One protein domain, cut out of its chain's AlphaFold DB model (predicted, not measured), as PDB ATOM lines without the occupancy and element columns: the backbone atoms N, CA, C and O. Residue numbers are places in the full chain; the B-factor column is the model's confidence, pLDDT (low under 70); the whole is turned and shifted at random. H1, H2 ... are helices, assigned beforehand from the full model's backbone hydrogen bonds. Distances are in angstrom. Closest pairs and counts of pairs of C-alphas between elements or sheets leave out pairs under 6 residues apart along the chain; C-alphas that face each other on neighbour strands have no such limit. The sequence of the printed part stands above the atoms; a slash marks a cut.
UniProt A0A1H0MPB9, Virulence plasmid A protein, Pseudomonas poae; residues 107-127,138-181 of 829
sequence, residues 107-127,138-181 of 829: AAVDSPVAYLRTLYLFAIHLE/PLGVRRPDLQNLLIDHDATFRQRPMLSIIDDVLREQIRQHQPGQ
ATOM      1  N   ALA A 107       0.366 -26.708  41.244       80.81
ATOM      2  CA  ALA A 107      -0.383 -25.568  41.764       80.81
ATOM      3  C   ALA A 107      -0.076 -25.250  43.238       80.81
ATOM      4  O   ALA A 107      -0.497 -24.197  43.716       80.81
ATOM      5  N   ALA A 108       0.654 -26.118  43.949       81.75
ATOM      6  CA  ALA A 108       0.984 -25.889  45.348       81.75
ATOM      7  C   ALA A 108       1.843 -24.627  45.505       81.75
ATOM      8  O   ALA A 108       2.755 -24.361  44.713       81.75
ATOM      9  N   VAL A 109       1.538 -23.831  46.529       81.88
ATOM     10  CA  VAL A 109       2.180 -22.528  46.785       81.88
ATOM     11  C   VAL A 109       3.660 -22.687  47.154       81.88
ATOM     12  O   VAL A 109       4.470 -21.796  46.901       81.88
ATOM     13  N   ASP A 110       4.025 -23.837  47.709       81.94
ATOM     14  CA  ASP A 110       5.376 -24.262  48.070       81.94
ATOM     15  C   ASP A 110       6.048 -25.133  46.993       81.94
ATOM     16  O   ASP A 110       7.165 -25.621  47.187       81.94
ATOM     17  N   SER A 111       5.417 -25.298  45.826       84.81
ATOM     18  CA  SER A 111       6.001 -26.050  44.718       84.81
ATOM     19  C   SER A 111       7.281 -25.388  44.169       84.81
ATOM     20  O   SER A 111       7.431 -24.156  44.188       84.81
ATOM     21  N   PRO A 112       8.196 -26.170  43.557       87.38
ATOM     22  CA  PRO A 112       9.349 -25.623  42.834       87.38
ATOM     23  C   PRO A 112       8.957 -24.619  41.739       87.38
ATOM     24  O   PRO A 112       9.714 -23.701  41.423       87.38
ATOM     25  N   VAL A 113       7.759 -24.778  41.177       89.19
ATOM     26  CA  VAL A 113       7.186 -23.901  40.154       89.19
ATOM     27  C   VAL A 113       6.806 -22.541  40.728       89.19
ATOM     28  O   VAL A 113       7.161 -21.511  40.147       89.19
ATOM     29  N   ALA A 114       6.137 -22.515  41.882       87.94
ATOM     30  CA  ALA A 114       5.818 -21.273  42.578       87.94
ATOM     31  C   ALA A 114       7.099 -20.501  42.941       87.94
ATOM     32  O   ALA A 114       7.183 -19.279  42.744       87.94
ATOM     33  N   TYR A 115       8.143 -21.223  43.360       91.06
ATOM     34  CA  TYR A 115       9.466 -20.651  43.601       91.06
ATOM     35  C   TYR A 115      10.109 -20.083  42.324       91.06
ATOM     36  O   TYR A 115      10.522 -18.921  42.311       91.06
ATOM     37  N   LEU A 116      10.136 -20.846  41.224       91.44
ATOM     38  CA  LEU A 116      10.678 -20.401  39.934       91.44
ATOM     39  C   LEU A 116       9.971 -19.140  39.417       91.44
ATOM     40  O   LEU A 116      10.633 -18.190  38.990       91.44
ATOM     41  N   ARG A 117       8.635 -19.093  39.499       89.44
ATOM     42  CA  ARG A 117       7.841 -17.917  39.116       89.44
ATOM     43  C   ARG A 117       8.225 -16.698  39.949       89.44
ATOM     44  O   ARG A 117       8.416 -15.611  39.404       89.44
ATOM     45  N   THR A 118       8.358 -16.878  41.261       92.00
ATOM     46  CA  THR A 118       8.749 -15.805  42.182       92.00
ATOM     47  C   THR A 118      10.144 -15.280  41.850       92.00
ATOM     48  O   THR A 118      10.333 -14.067  41.755       92.00
ATOM     49  N   LEU A 119      11.105 -16.174  41.584       93.62
ATOM     50  CA  LEU A 119      12.455 -15.804  41.153       93.62
ATOM     51  C   LEU A 119      12.461 -15.030  39.834       93.62
ATOM     52  O   LEU A 119      13.164 -14.028  39.721       93.62
ATOM     53  N   TYR A 120      11.680 -15.467  38.846       91.62
ATOM     54  CA  TYR A 120      11.604 -14.808  37.545       91.62
ATOM     55  C   TYR A 120      11.050 -13.379  37.664       91.62
ATOM     56  O   TYR A 120      11.657 -12.431  37.162       91.62
ATOM     57  N   LEU A 121       9.951 -13.198  38.405       90.75
ATOM     58  CA  LEU A 121       9.371 -11.876  38.665       90.75
ATOM     59  C   LEU A 121      10.322 -10.983  39.470       90.75
ATOM     60  O   LEU A 121      10.460  -9.794  39.174       90.75
ATOM     61  N   PHE A 122      11.015 -11.553  40.458       92.31
ATOM     62  CA  PHE A 122      12.012 -10.828  41.238       92.31
ATOM     63  C   PHE A 122      13.197 -10.378  40.375       92.31
ATOM     64  O   PHE A 122      13.619  -9.226  40.472       92.31
ATOM     65  N   ALA A 123      13.694 -11.242  39.485       90.06
ATOM     66  CA  ALA A 123      14.759 -10.902  38.549       90.06
ATOM     67  C   ALA A 123      14.342  -9.752  37.618       90.06
ATOM     68  O   ALA A 123      15.090  -8.786  37.490       90.06
ATOM     69  N   ILE A 124      13.134  -9.790  37.046       88.44
ATOM     70  CA  ILE A 124      12.606  -8.694  36.212       88.44
ATOM     71  C   ILE A 124      12.491  -7.390  37.012       88.44
ATOM     72  O   ILE A 124      12.853  -6.319  36.526       88.44
ATOM     73  N   HIS A 125      12.030  -7.461  38.262       88.56
ATOM     74  CA  HIS A 125      11.932  -6.286  39.131       88.56
ATOM     75  C   HIS A 125      13.296  -5.662  39.441       88.56
ATOM     76  O   HIS A 125      13.446  -4.439  39.395       88.56
ATOM     77  N   LEU A 126      14.311  -6.490  39.715       86.62
ATOM     78  CA  LEU A 126      15.698  -6.033  39.840       86.62
ATOM     79  C   LEU A 126      16.197  -5.413  38.536       86.62
ATOM     80  O   LEU A 126      16.967  -4.449  38.566       86.62
ATOM     81  N   GLU A 127      15.748  -5.936  37.392       86.19
ATOM     82  CA  GLU A 127      16.091  -5.348  36.111       86.19
ATOM     83  C   GLU A 127      15.518  -3.942  35.930       86.19
ATOM     84  O   GLU A 127      16.270  -3.016  35.627       86.19
ATOM     85  N   PRO A 138      19.574  -7.713  29.193       87.31
ATOM     86  CA  PRO A 138      18.472  -8.119  30.071       87.31
ATOM     87  C   PRO A 138      18.195  -9.627  29.987       87.31
ATOM     88  O   PRO A 138      18.601 -10.297  29.033       87.31
ATOM     89  N   LEU A 139      17.517 -10.193  30.990       87.69
ATOM     90  CA  LEU A 139      17.244 -11.634  31.065       87.69
ATOM     91  C   LEU A 139      16.434 -12.127  29.860       87.69
ATOM     92  O   LEU A 139      16.796 -13.145  29.277       87.69
ATOM     93  N   GLY A 140      15.419 -11.369  29.439       83.75
ATOM     94  CA  GLY A 140      14.595 -11.712  28.274       83.75
ATOM     95  C   GLY A 140      15.366 -11.757  26.949       83.75
ATOM     96  O   GLY A 140      14.978 -12.489  26.050       83.75
ATOM     97  N   VAL A 141      16.490 -11.034  26.842       83.38
ATOM     98  CA  VAL A 141      17.377 -11.097  25.664       83.38
ATOM     99  C   VAL A 141      18.371 -12.254  25.781       83.38
ATOM    100  O   VAL A 141      18.632 -12.937  24.800       83.38
ATOM    101  N   ARG A 142      18.912 -12.514  26.980       83.62
ATOM    102  CA  ARG A 142      19.876 -13.610  27.212       83.62
ATOM    103  C   ARG A 142      19.245 -14.998  27.085       83.62
ATOM    104  O   ARG A 142      19.911 -15.933  26.654       83.62
ATOM    105  N   ARG A 143      18.009 -15.141  27.566       86.12
ATOM    106  CA  ARG A 143      17.266 -16.403  27.666       86.12
ATOM    107  C   ARG A 143      15.792 -16.181  27.311       86.12
ATOM    108  O   ARG A 143      14.939 -16.193  28.203       86.12
ATOM    109  N   PRO A 144      15.482 -15.954  26.020       85.44
ATOM    110  CA  PRO A 144      14.104 -15.753  25.564       85.44
ATOM    111  C   PRO A 144      13.229 -16.998  25.778       85.44
ATOM    112  O   PRO A 144      12.010 -16.903  25.889       85.44
ATOM    113  N   ASP A 145      13.852 -18.170  25.882       86.81
ATOM    114  CA  ASP A 145      13.211 -19.451  26.152       86.81
ATOM    115  C   ASP A 145      12.537 -19.508  27.531       86.81
ATOM    116  O   ASP A 145      11.472 -20.104  27.651       86.81
ATOM    117  N   LEU A 146      13.089 -18.843  28.557       88.69
ATOM    118  CA  LEU A 146      12.522 -18.873  29.913       88.69
ATOM    119  C   LEU A 146      11.144 -18.211  29.997       88.69
ATOM    120  O   LEU A 146      10.309 -18.644  30.782       88.69
ATOM    121  N   GLN A 147      10.903 -17.170  29.198       86.44
ATOM    122  CA  GLN A 147       9.604 -16.496  29.160       86.44
ATOM    123  C   GLN A 147       8.523 -17.376  28.517       86.44
ATOM    124  O   GLN A 147       7.360 -17.307  28.904       86.44
ATOM    125  N   ASN A 148       8.919 -18.192  27.540       86.31
ATOM    126  CA  ASN A 148       8.026 -19.041  26.755       86.31
ATOM    127  C   ASN A 148       7.958 -20.484  27.284       86.31
ATOM    128  O   ASN A 148       7.304 -21.327  26.670       86.31
ATOM    129  N   LEU A 149       8.647 -20.788  28.392       88.06
ATOM    130  CA  LEU A 149       8.679 -22.119  28.984       88.06
ATOM    131  C   LEU A 149       7.291 -22.480  29.521       88.06
ATOM    132  O   LEU A 149       6.801 -21.879  30.477       88.06
ATOM    133  N   LEU A 150       6.669 -23.487  28.911       89.88
ATOM    134  CA  LEU A 150       5.402 -24.025  29.380       89.88
ATOM    135  C   LEU A 150       5.630 -24.817  30.671       89.88
ATOM    136  O   LEU A 150       6.477 -25.707  30.732       89.88
ATOM    137  N   ILE A 151       4.882 -24.460  31.710       88.50
ATOM    138  CA  ILE A 151       4.970 -25.088  33.025       88.50
ATOM    139  C   ILE A 151       3.932 -26.208  33.080       88.50
ATOM    140  O   ILE A 151       2.750 -25.962  33.317       88.50
ATOM    141  N   ASP A 152       4.383 -27.437  32.857       88.06
ATOM    142  CA  ASP A 152       3.596 -28.657  33.018       88.06
ATOM    143  C   ASP A 152       4.334 -29.680  33.901       88.06
ATOM    144  O   ASP A 152       5.416 -29.425  34.446       88.06
ATOM    145  N   HIS A 153       3.709 -30.842  34.099       83.81
ATOM    146  CA  HIS A 153       4.274 -31.905  34.928       83.81
ATOM    147  C   HIS A 153       5.593 -32.430  34.350       83.81
ATOM    148  O   HIS A 153       6.545 -32.680  35.092       83.81
ATOM    149  N   ASP A 154       5.679 -32.545  33.025       85.62
ATOM    150  CA  ASP A 154       6.867 -33.049  32.348       85.62
ATOM    151  C   ASP A 154       8.037 -32.065  32.462       85.62
ATOM    152  O   ASP A 154       9.132 -32.465  32.848       85.62
ATOM    153  N   ALA A 155       7.828 -30.773  32.218       84.56
ATOM    154  CA  ALA A 155       8.843 -29.731  32.352       84.56
ATOM    155  C   ALA A 155       9.343 -29.576  33.797       84.56
ATOM    156  O   ALA A 155      10.503 -29.221  34.008       84.56
ATOM    157  N   THR A 156       8.487 -29.857  34.786       84.88
ATOM    158  CA  THR A 156       8.816 -29.703  36.209       84.88
ATOM    159  C   THR A 156       9.555 -30.916  36.778       84.88
ATOM    160  O   THR A 156      10.521 -30.749  37.523       84.88
ATOM    161  N   PHE A 157       9.118 -32.136  36.447       84.56
ATOM    162  CA  PHE A 157       9.568 -33.350  37.142       84.56
ATOM    163  C   PHE A 157      10.359 -34.330  36.272       84.56
ATOM    164  O   PHE A 157      11.049 -35.202  36.810       84.56
ATOM    165  N   ARG A 158      10.310 -34.219  34.937       88.69
ATOM    166  CA  ARG A 158      11.055 -35.132  34.063       88.69
ATOM    167  C   ARG A 158      12.551 -34.861  34.171       88.69
ATOM    168  O   ARG A 158      13.045 -33.792  33.818       88.69
ATOM    169  N   GLN A 159      13.303 -35.878  34.576       91.06
ATOM    170  CA  GLN A 159      14.759 -35.802  34.590       91.06
ATOM    171  C   GLN A 159      15.308 -35.698  33.158       91.06
ATOM    172  O   GLN A 159      14.970 -36.502  32.285       91.06
ATOM    173  N   ARG A 160      16.178 -34.711  32.921       90.06
ATOM    174  CA  ARG A 160      16.891 -34.508  31.653       90.06
ATOM    175  C   ARG A 160      18.385 -34.286  31.905       90.06
ATOM    176  O   ARG A 160      18.740 -33.631  32.886       90.06
ATOM    177  N   PRO A 161      19.276 -34.766  31.020       93.88
ATOM    178  CA  PRO A 161      20.694 -34.434  31.099       93.88
ATOM    179  C   PRO A 161      20.917 -32.929  30.929       93.88
ATOM    180  O   PRO A 161      20.453 -32.338  29.952       93.88
ATOM    181  N   MET A 162      21.689 -32.317  31.832       92.81
ATOM    182  CA  MET A 162      22.001 -30.881  31.785       92.81
ATOM    183  C   MET A 162      22.616 -30.456  30.440       92.81
ATOM    184  O   MET A 162      22.289 -29.393  29.922       92.81
ATOM    185  N   LEU A 163      23.450 -31.309  29.838       94.12
ATOM    186  CA  LEU A 163      24.088 -31.030  28.550       94.12
ATOM    187  C   LEU A 163      23.079 -30.859  27.404       94.12
ATOM    188  O   LEU A 163      23.300 -30.026  26.534       94.12
ATOM    189  N   SER A 164      21.958 -31.590  27.423       91.88
ATOM    190  CA  SER A 164      20.900 -31.430  26.414       91.88
ATOM    191  C   SER A 164      20.262 -30.049  26.504       91.88
ATOM    192  O   SER A 164      20.003 -29.445  25.475       91.88
ATOM    193  N   ILE A 165      20.070 -29.523  27.716       89.31
ATOM    194  CA  ILE A 165      19.521 -28.176  27.914       89.31
ATOM    195  C   ILE A 165      20.503 -27.127  27.380       89.31
ATOM    196  O   ILE A 165      20.092 -26.172  26.729       89.31
ATOM    197  N   ILE A 166      21.803 -27.308  27.631       92.31
ATOM    198  CA  ILE A 166      22.842 -26.405  27.116       92.31
ATOM    199  C   ILE A 166      22.858 -26.426  25.583       92.31
ATOM    200  O   ILE A 166      22.870 -25.362  24.969       92.31
ATOM    201  N   ASP A 167      22.828 -27.611  24.972       91.25
ATOM    202  CA  ASP A 167      22.811 -27.763  23.514       91.25
ATOM    203  C   ASP A 167      21.551 -27.131  22.903       91.25
ATOM    204  O   ASP A 167      21.665 -26.320  21.988       91.25
ATOM    205  N   ASP A 168      20.366 -27.400  23.462       89.19
ATOM    206  CA  ASP A 168      19.095 -26.814  23.012       89.19
ATOM    207  C   ASP A 168      19.155 -25.274  23.020       89.19
ATOM    208  O   ASP A 168      18.813 -24.624  22.029       89.19
ATOM    209  N   VAL A 169      19.660 -24.684  24.113       89.81
ATOM    210  CA  VAL A 169      19.804 -23.225  24.254       89.81
ATOM    211  C   VAL A 169      20.792 -22.661  23.231       89.81
ATOM    212  O   VAL A 169      20.494 -21.657  22.586       89.81
ATOM    213  N   LEU A 170      21.957 -23.292  23.047       90.38
ATOM    214  CA  LEU A 170      22.956 -22.831  22.079       90.38
ATOM    215  C   LEU A 170      22.442 -22.929  20.638       90.38
ATOM    216  O   LEU A 170      22.629 -21.996  19.857       90.38
ATOM    217  N   ARG A 171      21.756 -24.022  20.286       89.81
ATOM    218  CA  ARG A 171      21.163 -24.214  18.955       89.81
ATOM    219  C   ARG A 171      20.136 -23.142  18.635       89.81
ATOM    220  O   ARG A 171      20.148 -22.610  17.526       89.81
ATOM    221  N   GLU A 172      19.270 -22.821  19.588       86.75
ATOM    222  CA  GLU A 172      18.243 -21.803  19.396       86.75
ATOM    223  C   GLU A 172      18.861 -20.413  19.203       86.75
ATOM    224  O   GLU A 172      18.497 -19.691  18.276       86.75
ATOM    225  N   GLN A 173      19.884 -20.074  19.993       86.50
ATOM    226  CA  GLN A 173      20.617 -18.818  19.824       86.50
ATOM    227  C   GLN A 173      21.302 -18.718  18.452       86.50
ATOM    228  O   GLN A 173      21.257 -17.662  17.821       86.50
ATOM    229  N   ILE A 174      21.894 -19.806  17.949       88.44
ATOM    230  CA  ILE A 174      22.512 -19.816  16.613       88.44
ATOM    231  C   ILE A 174      21.448 -19.636  15.519       88.44
ATOM    232  O   ILE A 174      21.630 -18.814  14.621       88.44
ATOM    233  N   ARG A 175      20.307 -20.332  15.620       86.88
ATOM    234  CA  ARG A 175      19.192 -20.211  14.661       86.88
ATOM    235  C   ARG A 175      18.624 -18.798  14.583       86.88
ATOM    236  O   ARG A 175      18.274 -18.354  13.494       86.88
ATOM    237  N   GLN A 176      18.554 -18.088  15.709       85.81
ATOM    238  CA  GLN A 176      18.087 -16.698  15.745       85.81
ATOM    239  C   GLN A 176      19.010 -15.751  14.969       85.81
ATOM    240  O   GLN A 176      18.528 -14.840  14.301       85.81
ATOM    241  N   HIS A 177      20.326 -15.974  15.020       86.19
ATOM    242  CA  HIS A 177      21.301 -15.136  14.317       86.19
ATOM    243  C   HIS A 177      21.486 -15.538  12.845       86.19
ATOM    244  O   HIS A 177      21.863 -14.699  12.027       86.19
ATOM    245  N   GLN A 178      21.233 -16.803  12.498       87.38
ATOM    246  CA  GLN A 178      21.384 -17.345  11.144       87.38
ATOM    247  C   GLN A 178      20.174 -18.214  10.760       87.38
ATOM    248  O   GLN A 178      20.252 -19.448  10.761       87.38
ATOM    249  N   PRO A 179      19.030 -17.588  10.433       85.38
ATOM    250  CA  PRO A 179      17.807 -18.316  10.130       85.38
ATOM    251  C   PRO A 179      17.920 -19.090   8.809       85.38
ATOM    252  O   PRO A 179      18.380 -18.564   7.797       85.38
ATOM    253  N   GLY A 180      17.447 -20.340   8.806       81.06
ATOM    254  CA  GLY A 180      17.278 -21.152   7.593       81.06
ATOM    255  C   GLY A 180      18.516 -21.907   7.090       81.06
ATOM    256  O   GLY A 180      18.405 -22.618   6.096       81.06
ATOM    257  N   GLN A 181      19.669 -21.801   7.759       84.31
ATOM    258  CA  GLN A 181      20.862 -22.589   7.424       84.31
ATOM    259  C   GLN A 181      20.937 -23.883   8.248       84.31
ATOM    260  O   GLN A 181      20.519 -23.922   9.407       84.31
TER     261      GLN A 181
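This is residues 107 to 127 and 138 to 181 of the 829 residues of the protein "Virulence plasmid A protein" of Pseudomonas poae (UniProt A0A1H0MPB9). Two long helices, H1 and H5, stand on opposite sides of a loose, open arrangement, and the short helices H2 and H3 lie in the space between them. The fourth helix, H4, is a short turn near the first residues of H1, and from it residues 158 to 161 lead across to H5, whose last residues, with 178 to 181 after them, stick out at the far side. The printed part has 65 residues with five named helices, in the order H1, H2, H3, H4, H5, and no named strand; its class is all helix. It is loose, with a radius of gyration of the C-alphas of 14.0 A, and it spans 43 by 31 by 17 A, flat but only just.

Begin with H1, residues 112 to 127, which touches no helix. Near its last residues look for H2, residues 139 to 142: the two are close but not clearly touching, with their closest C-alphas, those of Ile 124 and Leu 139, 7.5 A apart. H4, residues 153 to 157, is likewise close to H1 but not clearly touching it; the closest C-alphas are those of Val 113 and Thr 156, at 7.2 A. H3, residues 144 to 147, is close to H2 but not clearly touching it, where the closest C-alphas, those of Gly 140 and Gln 147, are 7.0 A apart. H3 is also close to H5, residues 162 to 177, but not clearly touching it, with the closest C-alphas, those of Asp 145 and Val 169, at 7.8 A. H1 and H5 are apart, and so are H4 and H5. In the backbones of H1, H4 and H5 every O i to N i+4 pair is within hydrogen-bond range; H2 and H3 are too short for such a pair.

Find C-alpha 112 at (9.349, -25.623, 42.834); from there H1 runs 22.4 A to C-alpha 127 at (16.091, -5.348, 36.111). H5 begins at C-alpha 162 and runs 23.5 A to C-alpha 177 at (21.301, -15.136, 14.317). Between them in the chain come H2 from Leu 139 to Arg 142, H3 from Pro 144 to Gln 147 and H4 from His 153 to Phe 157.

The two C-alphas farthest apart, those of Val 109 and Gln 181, are 43.6 A from each other. Residues 128 to 137 are not printed, and C-alphas 127 and 138 are 7.1 A apart across this cut, which lies in the link from H1 to H2. The links from H2 to H3, H3 to H4 and H4 to H5 are tight. Residues 158 to 167, of which 162 to 167 belong to H5, stand free, as do residues 174 to 181, of which 174 to 177 belong to H5. The mean pLDDT of the printed part is 87.8, and no printed residue is under 70.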